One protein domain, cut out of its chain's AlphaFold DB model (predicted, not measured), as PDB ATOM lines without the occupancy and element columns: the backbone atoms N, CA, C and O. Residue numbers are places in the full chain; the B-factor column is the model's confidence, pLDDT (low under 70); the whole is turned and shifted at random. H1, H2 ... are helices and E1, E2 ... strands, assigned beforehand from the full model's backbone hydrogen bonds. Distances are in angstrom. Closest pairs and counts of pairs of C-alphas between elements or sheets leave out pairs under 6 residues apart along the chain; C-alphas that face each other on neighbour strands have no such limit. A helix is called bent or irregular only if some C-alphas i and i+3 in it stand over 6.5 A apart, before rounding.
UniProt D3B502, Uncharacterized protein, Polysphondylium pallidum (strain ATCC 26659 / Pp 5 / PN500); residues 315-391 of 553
ATOM      1  N   ILE A 315     -36.922  -2.896  -7.348       80.94
ATOM      2  CA  ILE A 315     -36.330  -3.817  -6.378       80.94
ATOM      3  C   ILE A 315     -37.348  -4.857  -5.893       80.94
ATOM      4  O   ILE A 315     -36.944  -5.972  -5.560       80.94
ATOM      5  N   GLN A 316     -38.651  -4.550  -5.898       81.44
ATOM      6  CA  GLN A 316     -39.687  -5.511  -5.508       81.44
ATOM      7  C   GLN A 316     -39.714  -6.699  -6.455       81.44
ATOM      8  O   GLN A 316     -39.649  -7.840  -5.999       81.44
ATOM      9  N   THR A 317     -39.721  -6.435  -7.761       82.50
ATOM     10  CA  THR A 317     -39.680  -7.482  -8.784       82.50
ATOM     11  C   THR A 317     -38.456  -8.390  -8.607       82.50
ATOM     12  O   THR A 317     -38.584  -9.618  -8.632       82.50
ATOM     13  N   ILE A 318     -37.277  -7.816  -8.350       86.88
ATOM     14  CA  ILE A 318     -36.043  -8.586  -8.119       86.88
ATOM     15  C   ILE A 318     -36.165  -9.447  -6.852       86.88
ATOM     16  O   ILE A 318     -35.876 -10.644  -6.884       86.88
ATOM     17  N   LEU A 319     -36.622  -8.870  -5.737       87.94
ATOM     18  CA  LEU A 319     -36.797  -9.589  -4.472       87.94
ATOM     19  C   LEU A 319     -37.822 -10.723  -4.586       87.94
ATOM     20  O   LEU A 319     -37.577 -11.807  -4.057       87.94
ATOM     21  N   SER A 320     -38.922 -10.511  -5.311       86.50
ATOM     22  CA  SER A 320     -39.917 -11.547  -5.602       86.50
ATOM     23  C   SER A 320     -39.309 -12.713  -6.375       86.50
ATOM     24  O   SER A 320     -39.491 -13.860  -5.977       86.50
ATOM     25  N   ILE A 321     -38.515 -12.444  -7.418       88.06
ATOM     26  CA  ILE A 321     -37.836 -13.498  -8.188       88.06
ATOM     27  C   ILE A 321     -36.918 -14.328  -7.287       88.06
ATOM     28  O   ILE A 321     -36.941 -15.561  -7.348       88.06
ATOM     29  N   LEU A 322     -36.115 -13.672  -6.447       90.69
ATOM     30  CA  LEU A 322     -35.194 -14.347  -5.530       90.69
ATOM     31  C   LEU A 322     -35.941 -15.168  -4.471       90.69
ATOM     32  O   LEU A 322     -35.547 -16.299  -4.173       90.69
ATOM     33  N   TYR A 323     -37.030 -14.622  -3.926       89.25
ATOM     34  CA  TYR A 323     -37.878 -15.296  -2.947       89.25
ATOM     35  C   TYR A 323     -38.557 -16.530  -3.546       89.25
ATOM     36  O   TYR A 323     -38.405 -17.631  -3.021       89.25
ATOM     37  N   ASP A 324     -39.215 -16.382  -4.697       86.44
ATOM     38  CA  ASP A 324     -39.896 -17.481  -5.381       86.44
ATOM     39  C   ASP A 324     -38.912 -18.575  -5.804       86.44
ATOM     40  O   ASP A 324     -39.272 -19.748  -5.927       86.44
ATOM     41  N   SER A 325     -37.667 -18.198  -6.110       88.69
ATOM     42  CA  SER A 325     -36.583 -19.134  -6.442       88.69
ATOM     43  C   SER A 325     -36.048 -19.893  -5.234       88.69
ATOM     44  O   SER A 325     -35.381 -20.907  -5.415       88.69
ATOM     45  N   GLY A 326     -36.382 -19.460  -4.017       88.44
ATOM     46  CA  GLY A 326     -35.875 -20.035  -2.775       88.44
ATOM     47  C   GLY A 326     -34.442 -19.611  -2.451       88.44
ATOM     48  O   GLY A 326     -33.844 -20.155  -1.523       88.44
ATOM     49  N   ASP A 327     -33.883 -18.641  -3.181       91.19
ATOM     50  CA  ASP A 327     -32.531 -18.123  -2.940       91.19
ATOM     51  C   ASP A 327     -32.463 -17.267  -1.674       91.19
ATOM     52  O   ASP A 327     -31.437 -17.241  -0.985       91.19
ATOM     53  N   ILE A 328     -33.578 -16.623  -1.325       91.88
ATOM     54  CA  ILE A 328     -33.742 -15.878  -0.079       91.88
ATOM     55  C   ILE A 328     -34.985 -16.344   0.676       91.88
ATOM     56  O   ILE A 328     -36.017 -16.659   0.091       91.88
ATOM     57  N   ASN A 329     -34.903 -16.303   2.002       87.06
ATOM     58  CA  ASN A 329     -36.067 -16.342   2.873       87.06
ATOM     59  C   ASN A 329     -36.452 -14.909   3.218       87.06
ATOM     60  O   ASN A 329     -35.707 -14.211   3.912       87.06
ATOM     61  N   MET A 330     -37.618 -14.483   2.753       85.31
ATOM     62  CA  MET A 330     -38.163 -13.161   3.025       85.31
ATOM     63  C   MET A 330     -39.298 -13.271   4.040       85.31
ATOM     64  O   MET A 330     -40.168 -14.130   3.929       85.31
ATOM     65  N   CYS A 331     -39.285 -12.405   5.047       76.94
ATOM     66  CA  CYS A 331     -40.382 -12.250   5.988       76.94
ATOM     67  C   CYS A 331     -41.072 -10.926   5.685       76.94
ATOM     68  O   CYS A 331     -40.593  -9.861   6.067       76.94
ATOM     69  N   MET A 332     -42.218 -11.038   5.020       73.12
ATOM     70  CA  MET A 332     -43.128  -9.942   4.689       73.12
ATOM     71  C   MET A 332     -43.525  -9.113   5.902       73.12
ATOM     72  O   MET A 332     -43.509  -7.888   5.885       73.12
ATOM     73  N   VAL A 333     -43.792  -9.813   6.996       69.44
ATOM     74  CA  VAL A 333     -44.120  -9.207   8.274       69.44
ATOM     75  C   VAL A 333     -42.944  -8.395   8.813       69.44
ATOM     76  O   VAL A 333     -43.103  -7.233   9.175       69.44
ATOM     77  N   CYS A 334     -41.756  -9.005   8.834       70.00
ATOM     78  CA  CYS A 334     -40.567  -8.374   9.387       70.00
ATOM     79  C   CYS A 334     -39.900  -7.372   8.459       70.00
ATOM     80  O   CYS A 334     -38.909  -6.778   8.869       70.00
ATOM     81  N   GLN A 335     -40.387  -7.245   7.223       76.31
ATOM     82  CA  GLN A 335     -39.756  -6.448   6.177       76.31
ATOM     83  C   GLN A 335     -38.253  -6.732   6.111       76.31
ATOM     84  O   GLN A 335     -37.428  -5.828   6.029       76.31
ATOM     85  N   SER A 336     -37.892  -8.015   6.194       80.94
ATOM     86  CA  SER A 336     -36.500  -8.461   6.235       80.94
ATOM     87  C   SER A 336     -36.288  -9.719   5.409       80.94
ATOM     88  O   SER A 336     -37.214 -10.504   5.195       80.94
ATOM     89  N   CYS A 337     -35.054  -9.939   4.974       87.56
ATOM     90  CA  CYS A 337     -34.653 -11.146   4.270       87.56
ATOM     91  C   CYS A 337     -33.347 -11.720   4.817       87.56
ATOM     92  O   CYS A 337     -32.507 -11.010   5.373       87.56
ATOM     93  N   ARG A 338     -33.149 -13.018   4.600       89.06
ATOM     94  CA  ARG A 338     -31.850 -13.681   4.731       89.06
ATOM     95  C   ARG A 338     -31.586 -14.553   3.504       89.06
ATOM     96  O   ARG A 338     -32.544 -15.120   2.973       89.06
ATOM     97  N   PRO A 339     -30.331 -14.710   3.065       91.81
ATOM     98  CA  PRO A 339     -30.008 -15.700   2.047       91.81
ATOM     99  C   PRO A 339     -30.297 -17.110   2.579       91.81
ATOM    100  O   PRO A 339     -30.046 -17.404   3.749       91.81
ATOM    101  N   THR A 340     -30.827 -17.992   1.733       89.06
ATOM    102  CA  THR A 340     -31.042 -19.402   2.095       89.06
ATOM    103  C   THR A 340     -29.709 -20.137   2.207       89.06
ATOM    104  O   THR A 340     -29.510 -20.911   3.137       89.06
ATOM    105  N   ASN A 341     -28.776 -19.843   1.295       86.44
ATOM    106  CA  ASN A 341     -27.426 -20.401   1.274       86.44
ATOM    107  C   ASN A 341     -26.393 -19.270   1.078       86.44
ATOM    108  O   ASN A 341     -26.018 -18.987  -0.060       86.44
ATOM    109  N   PRO A 342     -25.910 -18.615   2.153       82.69
ATOM    110  CA  PRO A 342     -25.018 -17.450   2.050       82.69
ATOM    111  C   PRO A 342     -23.669 -17.743   1.369       82.69
ATOM    112  O   PRO A 342     -23.055 -16.837   0.817       82.69
ATOM    113  N   GLY A 343     -23.211 -19.000   1.389       78.56
ATOM    114  CA  GLY A 343     -21.969 -19.440   0.742       78.56
ATOM    115  C   GLY A 343     -22.146 -20.044  -0.654       78.56
ATOM    116  O   GLY A 343     -21.193 -20.604  -1.192       78.56
ATOM    117  N   ALA A 344     -23.353 -20.009  -1.227       82.12
ATOM    118  CA  ALA A 344     -23.590 -20.589  -2.543       82.12
ATOM    119  C   ALA A 344     -22.921 -19.759  -3.647       82.12
ATOM    120  O   ALA A 344     -23.060 -18.540  -3.705       82.12
ATOM    121  N   THR A 345     -22.227 -20.441  -4.556       77.81
ATOM    122  CA  THR A 345     -21.671 -19.855  -5.788       77.81
ATOM    123  C   THR A 345     -22.639 -19.944  -6.968       77.81
ATOM    124  O   THR A 345     -22.433 -19.302  -7.995       77.81
ATOM    125  N   THR A 346     -23.706 -20.732  -6.818       82.81
ATOM    126  CA  THR A 346     -24.774 -20.938  -7.798       82.81
ATOM    127  C   THR A 346     -26.122 -20.687  -7.136       82.81
ATOM    128  O   THR A 346     -26.377 -21.221  -6.056       82.81
ATOM    129  N   PHE A 347     -26.987 -19.925  -7.800       88.94
ATOM    130  CA  PHE A 347     -28.303 -19.543  -7.288       88.94
ATOM    131  C   PHE A 347     -29.423 -20.170  -8.119       88.94
ATOM    132  O   PHE A 347     -29.296 -20.318  -9.336       88.94
ATOM    133  N   TYR A 348     -30.537 -20.517  -7.485       87.06
ATOM    134  CA  TYR A 348     -31.679 -21.169  -8.120       87.06
ATOM    135  C   TYR A 348     -32.355 -20.294  -9.179       87.06
ATOM    136  O   TYR A 348     -32.837 -20.832 -10.179       87.06
ATOM    137  N   PHE A 349     -32.336 -18.966  -9.033       87.62
ATOM    138  CA  PHE A 349     -32.886 -18.048 -10.032       87.62
ATOM    139  C   PHE A 349     -32.214 -18.206 -11.405       87.62
ATOM    140  O   PHE A 349     -32.874 -18.010 -12.422       87.62
ATOM    141  N   THR A 350     -30.947 -18.641 -11.461       84.50
ATOM    142  CA  THR A 350     -30.228 -18.885 -12.729       84.50
ATOM    143  C   THR A 350     -30.779 -20.081 -13.509       84.50
ATOM    144  O   THR A 350     -30.592 -20.183 -14.718       84.50
ATOM    145  N   HIS A 351     -31.495 -20.981 -12.830       80.62
ATOM    146  CA  HIS A 351     -32.142 -22.146 -13.430       80.62
ATOM    147  C   HIS A 351     -33.620 -21.898 -13.764       80.62
ATOM    148  O   HIS A 351     -34.265 -22.752 -14.379       80.62
ATOM    149  N   LYS A 352     -34.174 -20.745 -13.374       77.88
ATOM    150  CA  LYS A 352     -35.528 -20.328 -13.743       77.88
ATOM    151  C   LYS A 352     -35.522 -19.525 -15.042       77.88
ATOM    152  O   LYS A 352     -34.515 -18.951 -15.438       77.88
ATOM    153  N   ARG A 353     -36.684 -19.450 -15.700       76.62
ATOM    154  CA  ARG A 353     -36.916 -18.558 -16.850       76.62
ATOM    155  C   ARG A 353     -37.039 -17.100 -16.382       76.62
ATOM    156  O   ARG A 353     -38.120 -16.525 -16.444       76.62
ATOM    157  N   VAL A 354     -35.951 -16.536 -15.862       81.25
ATOM    158  CA  VAL A 354     -35.846 -15.110 -15.526       81.25
ATOM    159  C   VAL A 354     -35.456 -14.343 -16.797       81.25
ATOM    160  O   VAL A 354     -34.589 -14.821 -17.531       81.25
ATOM    161  N   PRO A 355     -36.078 -13.187 -17.095       80.12
ATOM    162  CA  PRO A 355     -35.658 -12.349 -18.212       80.12
ATOM    163  C   PRO A 355     -34.173 -11.985 -18.124       80.12
ATOM    164  O   PRO A 355     -33.685 -11.630 -17.053       80.12
ATOM    165  N   GLU A 356     -33.463 -12.030 -19.252       80.06
ATOM    166  CA  GLU A 356     -32.005 -11.839 -19.287       80.06
ATOM    167  C   GLU A 356     -31.569 -10.489 -18.697       80.06
ATOM    168  O   GLU A 356     -30.590 -10.427 -17.959       80.06
ATOM    169  N   TYR A 357     -32.361  -9.432 -18.914       78.62
ATOM    170  CA  TYR A 357     -32.093  -8.106 -18.352       78.62
ATOM    171  C   TYR A 357     -32.185  -8.054 -16.816       78.62
ATOM    172  O   TYR A 357     -31.561  -7.195 -16.209       78.62
ATOM    173  N   LEU A 358     -32.914  -8.978 -16.172       82.50
ATOM    174  CA  LEU A 358     -33.038  -9.052 -14.710       82.50
ATOM    175  C   LEU A 358     -31.993  -9.960 -14.060       82.50
ATOM    176  O   LEU A 358     -31.811  -9.886 -12.844       82.50
ATOM    177  N   LEU A 359     -31.299 -10.810 -14.825       85.50
ATOM    178  CA  LEU A 359     -30.310 -11.739 -14.269       85.50
ATOM    179  C   LEU A 359     -29.163 -10.993 -13.582       85.50
ATOM    180  O   LEU A 359     -28.799 -11.335 -12.455       85.50
ATOM    181  N   GLU A 360     -28.632  -9.945 -14.215       84.69
ATOM    182  CA  GLU A 360     -27.557  -9.122 -13.644       84.69
ATOM    183  C   GLU A 360     -28.006  -8.424 -12.351       84.69
ATOM    184  O   GLU A 360     -27.269  -8.397 -11.359       84.69
ATOM    185  N   HIS A 361     -29.253  -7.943 -12.322       86.19
ATOM    186  CA  HIS A 361     -29.855  -7.354 -11.131       86.19
ATOM    187  C   HIS A 361     -30.045  -8.383 -10.008       86.19
ATOM    188  O   HIS A 361     -29.707  -8.092  -8.863       86.19
ATOM    189  N   CYS A 362     -30.490  -9.605 -10.320       88.75
ATOM    190  CA  CYS A 362     -30.612 -10.697  -9.348       88.75
ATOM    191  C   CYS A 362     -29.248 -11.092  -8.757       88.75
ATOM    192  O   CYS A 362     -29.122 -11.232  -7.540       88.75
ATOM    193  N   HIS A 363     -28.208 -11.212  -9.591       88.75
ATOM    194  CA  HIS A 363     -26.842 -11.485  -9.132       88.75
ATOM    195  C   HIS A 363     -26.316 -10.382  -8.213       88.75
ATOM    196  O   HIS A 363     -25.807 -10.661  -7.124       88.75
ATOM    197  N   SER A 364     -26.468  -9.129  -8.632       88.12
ATOM    198  CA  SER A 364     -26.020  -7.967  -7.868       88.12
ATOM    199  C   SER A 364     -26.777  -7.836  -6.539       88.12
ATOM    200  O   SER A 364     -26.162  -7.583  -5.501       88.12
ATOM    201  N   MET A 365     -28.086  -8.109  -6.528       89.69
ATOM    202  CA  MET A 365     -28.906  -8.134  -5.316       89.69
ATOM    203  C   MET A 365     -28.479  -9.247  -4.357       89.69
ATOM    204  O   MET A 365     -28.281  -8.982  -3.174       89.69
ATOM    205  N   MET A 366     -28.251 -10.471  -4.842       91.94
ATOM    206  CA  MET A 366     -27.743 -11.557  -3.994       91.94
ATOM    207  C   MET A 366     -26.369 -11.240  -3.403       91.94
ATOM    208  O   MET A 366     -26.126 -11.526  -2.232       91.94
ATOM    209  N   SER A 367     -25.483 -10.609  -4.176       89.50
ATOM    210  CA  SER A 367     -24.176 -10.155  -3.688       89.50
ATOM    211  C   SER A 367     -24.314  -9.119  -2.564       89.50
ATOM    212  O   SER A 367     -23.678  -9.243  -1.511       89.50
ATOM    213  N   MET A 368     -25.205  -8.137  -2.743       89.75
ATOM    214  CA  MET A 368     -25.518  -7.139  -1.720       89.75
ATOM    215  C   MET A 368     -26.084  -7.796  -0.456       89.75
ATOM    216  O   MET A 368     -25.583  -7.539   0.640       89.75
ATOM    217  N   ILE A 369     -27.071  -8.684  -0.606       91.38
ATOM    218  CA  ILE A 369     -27.687  -9.428   0.498       91.38
ATOM    219  C   ILE A 369     -26.623 -10.242   1.244       91.38
ATOM    220  O   ILE A 369     -26.467 -10.077   2.448       91.38
ATOM    221  N   ASN A 370     -25.816 -11.055   0.563       90.62
ATOM    222  CA  ASN A 370     -24.773 -11.857   1.215       90.62
ATOM    223  C   ASN A 370     -23.746 -10.988   1.959       90.62
ATOM    224  O   ASN A 370     -23.335 -11.320   3.076       90.62
ATOM    225  N   THR A 371     -23.380  -9.840   1.383       88.94
ATOM    226  CA  THR A 371     -22.441  -8.893   1.997       88.94
ATOM    227  C   THR A 371     -23.023  -8.271   3.264       88.94
ATOM    228  O   THR A 371     -22.361  -8.265   4.305       88.94
ATOM    229  N   LEU A 372     -24.256  -7.760   3.204       88.62
ATOM    230  CA  LEU A 372     -24.935  -7.163   4.355       88.62
ATOM    231  C   LEU A 372     -25.191  -8.201   5.451       88.62
ATOM    232  O   LEU A 372     -24.983  -7.905   6.625       88.62
ATOM    233  N   PHE A 373     -25.554  -9.428   5.074       88.50
ATOM    234  CA  PHE A 373     -25.798 -10.534   5.998       88.50
ATOM    235  C   PHE A 373     -24.530 -10.868   6.784       88.50
ATOM    236  O   PHE A 373     -24.535 -10.894   8.013       88.50
ATOM    237  N   THR A 374     -23.415 -11.040   6.071       86.31
ATOM    238  CA  THR A 374     -22.111 -11.350   6.672       86.31
ATOM    239  C   THR A 374     -21.624 -10.212   7.567       86.31
ATOM    240  O   THR A 374     -21.217 -10.444   8.707       86.31
ATOM    241  N   LYS A 375     -21.720  -8.959   7.099       85.44
ATOM    242  CA  LYS A 375     -21.349  -7.777   7.896       85.44
ATOM    243  C   LYS A 375     -22.198  -7.642   9.160       85.44
ATOM    244  O   LYS A 375     -21.683  -7.239  10.200       85.44
ATOM    245  N   ASN A 376     -23.474  -8.017   9.092       81.81
ATOM    246  CA  ASN A 376     -24.404  -7.969  10.216       81.81
ATOM    247  C   ASN A 376     -24.381  -9.246  11.079       81.81
ATOM    248  O   ASN A 376     -25.386  -9.586  11.696       81.81
ATOM    249  N   LYS A 377     -23.245  -9.959  11.144       81.81
ATOM    250  CA  LYS A 377     -23.072 -11.168  11.975       81.81
ATOM    251  C   LYS A 377     -24.136 -12.237  11.704       81.81
ATOM    252  O   LYS A 377     -24.687 -12.808  12.642       81.81
ATOM    253  N   GLU A 378     -24.443 -12.463  10.429       81.44
ATOM    254  CA  GLU A 378     -25.414 -13.468   9.976       81.44
ATOM    255  C   GLU A 378     -26.838 -13.229  10.495       81.44
ATOM    256  O   GLU A 378     -27.626 -14.155  10.702       81.44
ATOM    257  N   GLN A 379     -27.191 -11.959  10.702       78.44
ATOM    258  CA  GLN A 379     -28.542 -11.573  11.085       78.44
ATOM    259  C   GLN A 379     -29.387 -11.131   9.888       78.44
ATOM    260  O   GLN A 379     -28.842 -10.598   8.917       78.44
ATOM    261  N   PRO A 380     -30.722 -11.309   9.960       81.62
ATOM    262  CA  PRO A 380     -31.632 -10.894   8.896       81.62
ATOM    263  C   PRO A 380     -31.464  -9.412   8.548       81.62
ATOM    264  O   PRO A 380     -31.275  -8.564   9.423       81.62
ATOM    265  N   ILE A 381     -31.524  -9.107   7.255       84.12
ATOM    266  CA  ILE A 381     -31.314  -7.771   6.699       84.12
ATOM    267  C   ILE A 381     -32.665  -7.108   6.506       84.12
ATOM    268  O   ILE A 381     -33.576  -7.729   5.969       84.12
ATOM    269  N   GLN A 382     -32.789  -5.848   6.905       79.88
ATOM    270  CA  GLN A 382     -33.995  -5.059   6.665       79.88
ATOM    271  C   GLN A 382     -34.095  -4.702   5.178       79.88
ATOM    272  O   GLN A 382     -33.137  -4.190   4.600       79.88
ATOM    273  N   LEU A 383     -35.247  -4.941   4.552       81.12
ATOM    274  CA  LEU A 383     -35.446  -4.734   3.114       81.12
ATOM    275  C   LEU A 383     -35.237  -3.269   2.709       81.12
ATOM    276  O   LEU A 383     -34.753  -2.993   1.617       81.12
ATOM    277  N   ASN A 384     -35.550  -2.315   3.594       75.50
ATOM    278  CA  ASN A 384     -35.337  -0.884   3.351       75.50
ATOM    279  C   ASN A 384     -33.851  -0.509   3.182       75.50
ATOM    280  O   ASN A 384     -33.542   0.543   2.638       75.50
ATOM    281  N   THR A 385     -32.914  -1.357   3.616       78.38
ATOM    282  CA  THR A 385     -31.477  -1.134   3.385       78.38
ATOM    283  C   THR A 385     -31.037  -1.503   1.974       78.38
ATOM    284  O   THR A 385     -29.942  -1.130   1.563       78.38
ATOM    285  N   LEU A 386     -31.891  -2.196   1.217       78.81
ATOM    286  CA  LEU A 386     -31.599  -2.635  -0.143       78.81
ATOM    287  C   LEU A 386     -31.956  -1.563  -1.189       78.81
ATOM    288  O   LEU A 386     -31.581  -1.707  -2.348       78.81
ATOM    289  N   THR A 387     -32.656  -0.485  -0.801       64.69
ATOM    290  CA  THR A 387     -33.268   0.492  -1.726       64.69
ATOM    291  C   THR A 387     -32.389   1.664  -2.135       64.69
ATOM    292  O   THR A 387     -32.778   2.441  -3.003       64.69
ATOM    293  N   ALA A 388     -31.215   1.839  -1.534       53.53
ATOM    294  CA  ALA A 388     -30.390   3.013  -1.787       53.53
ATOM    295  C   ALA A 388     -29.661   2.910  -3.145       53.53
ATOM    296  O   ALA A 388     -28.482   2.574  -3.208       53.53
ATOM    297  N   SER A 389     -30.343   3.243  -4.247       54.88
ATOM    298  CA  SER A 389     -29.763   3.676  -5.539       54.88
ATOM    299  C   SER A 389     -28.920   2.685  -6.369       54.88
ATOM    300  O   SER A 389     -28.355   3.077  -7.390       54.88
ATOM    301  N   ALA A 390     -28.817   1.412  -5.979       60.44
ATOM    302  CA  ALA A 390     -27.832   0.502  -6.579       60.44
ATOM    303  C   ALA A 390     -28.217  -0.087  -7.948       60.44
ATOM    304  O   ALA A 390     -27.333  -0.515  -8.689       60.44
ATOM    305  N   PHE A 391     -29.504  -0.123  -8.301       71.94
ATOM    306  CA  PHE A 391     -29.976  -0.819  -9.498       71.94
ATOM    307  C   PHE A 391     -30.606   0.173 -10.469       71.94
ATOM    308  O   PHE A 391     -31.537   0.895 -10.111       71.94
TER     309      PHE A 391
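This is residues 315 to 391 of the 553 residues of an uncharacterized protein of Polysphondylium pallidum (strain ATCC 26659 / Pp 5 / PN500) (UniProt D3B502). One long helix, H3, runs the length of a small compact domain, and the shorter helix H1 crosses its first half nearly at a right angle. A hairpin of two short strands, E1 and E2, packs beside H1, with E2 packed crosswise on the second half of H3, near its residues 366 to 373, and two short helices, H2 and H4, sit at the margins of this body. The printed part has 77 residues with four named helices and two named strands, in the order H1, E1, E2, H2, H3, H4; the sheet is E1 - E2, antiparallel, and the class is mostly helix. The whole is compact, with a radius of gyration of the C-alphas of 11.4 A, and rounded, with spans of 31 by 25 by 22 A.

Begin at H1, residues 315 to 324, and look from there to H3, residues 356 to 375. They touch, H3 with its residues 358 to 365 alone, the closest C-alphas being those of Ile 318 and Cys 362, 6.0 A apart, and their lines are about perpendicular at 83 degrees. A tight link leads from H1 to E1, residues 328 to 331, where the C-alphas of Leu 322 and Ile 328, the closest of H1 and E1, are 5.8 A apart. Next comes E2, residues 336 to 339, which forms a hairpin with E1, antiparallel at 160 degrees. Look there for N 329 and O 338, 2.8 A apart, and N 338 and O 329, 2.9 A apart, both within hydrogen-bond range. E2 and H3 have 6 pairs of C-alphas within 8 A, the closest being Pro 339 and Asn 370 at 6.5 A, while E1 and H3 are only just apart, 8.4 A at their closest. H2, residues 348 to 351, is close to but not clearly touching H1, with the C-alphas of Leu 322 and Phe 349 at 6.3 A, their closest. H2 is also close to but not clearly touching H3, with Thr 350 and Leu 359 at 7.3 A between their closest C-alphas. Further on, residues 381 to 382 make a short antiparallel pairing with residues 336 to 337 of E2, just before H4, residues 383 to 386. The closest C-alphas of E2 and H4 are those of Ser 336 and Leu 383, 5.0 A apart. H4 is close to but not clearly touching H3, with the C-alphas of Met 368 and Leu 386 at 7.7 A, their closest. H2 and H4 are apart. Every O i to N i+4 pair of H1 is within hydrogen-bond range, and 14 of 16 in H3; H2 and H4 are too short for such a pair.

Find C-alpha 315 at (-36.330, -3.817, -6.378); from there H1 runs 14.2 A to C-alpha 324. E1 spans 9.7 A from residue 328 to 331, and E2 10.6 A from 336 to 339. H2 takes the four residues 348 to 351. H3 starts at C-alpha 356, at (-32.005, -11.839, -19.287), and runs 29.5 A to C-alpha 375, at (-21.349, -7.777, 7.896). It is irregular, but only just: C-alphas 357 and 360 are 6.6 A apart. H4 ends at C-alpha 386, at (-31.599, -2.635, -0.143).

The C-alphas of Arg 353 and Lys 377 are the two farthest apart, at 32.8 A, while those of Ile 315 and Phe 391, the first and last printed, are 7.7 A apart. The printed part has no cut and no long link. The mean pLDDT of the printed part is 82.7, and it is under 70 at residue 333 and residues 387 to 390.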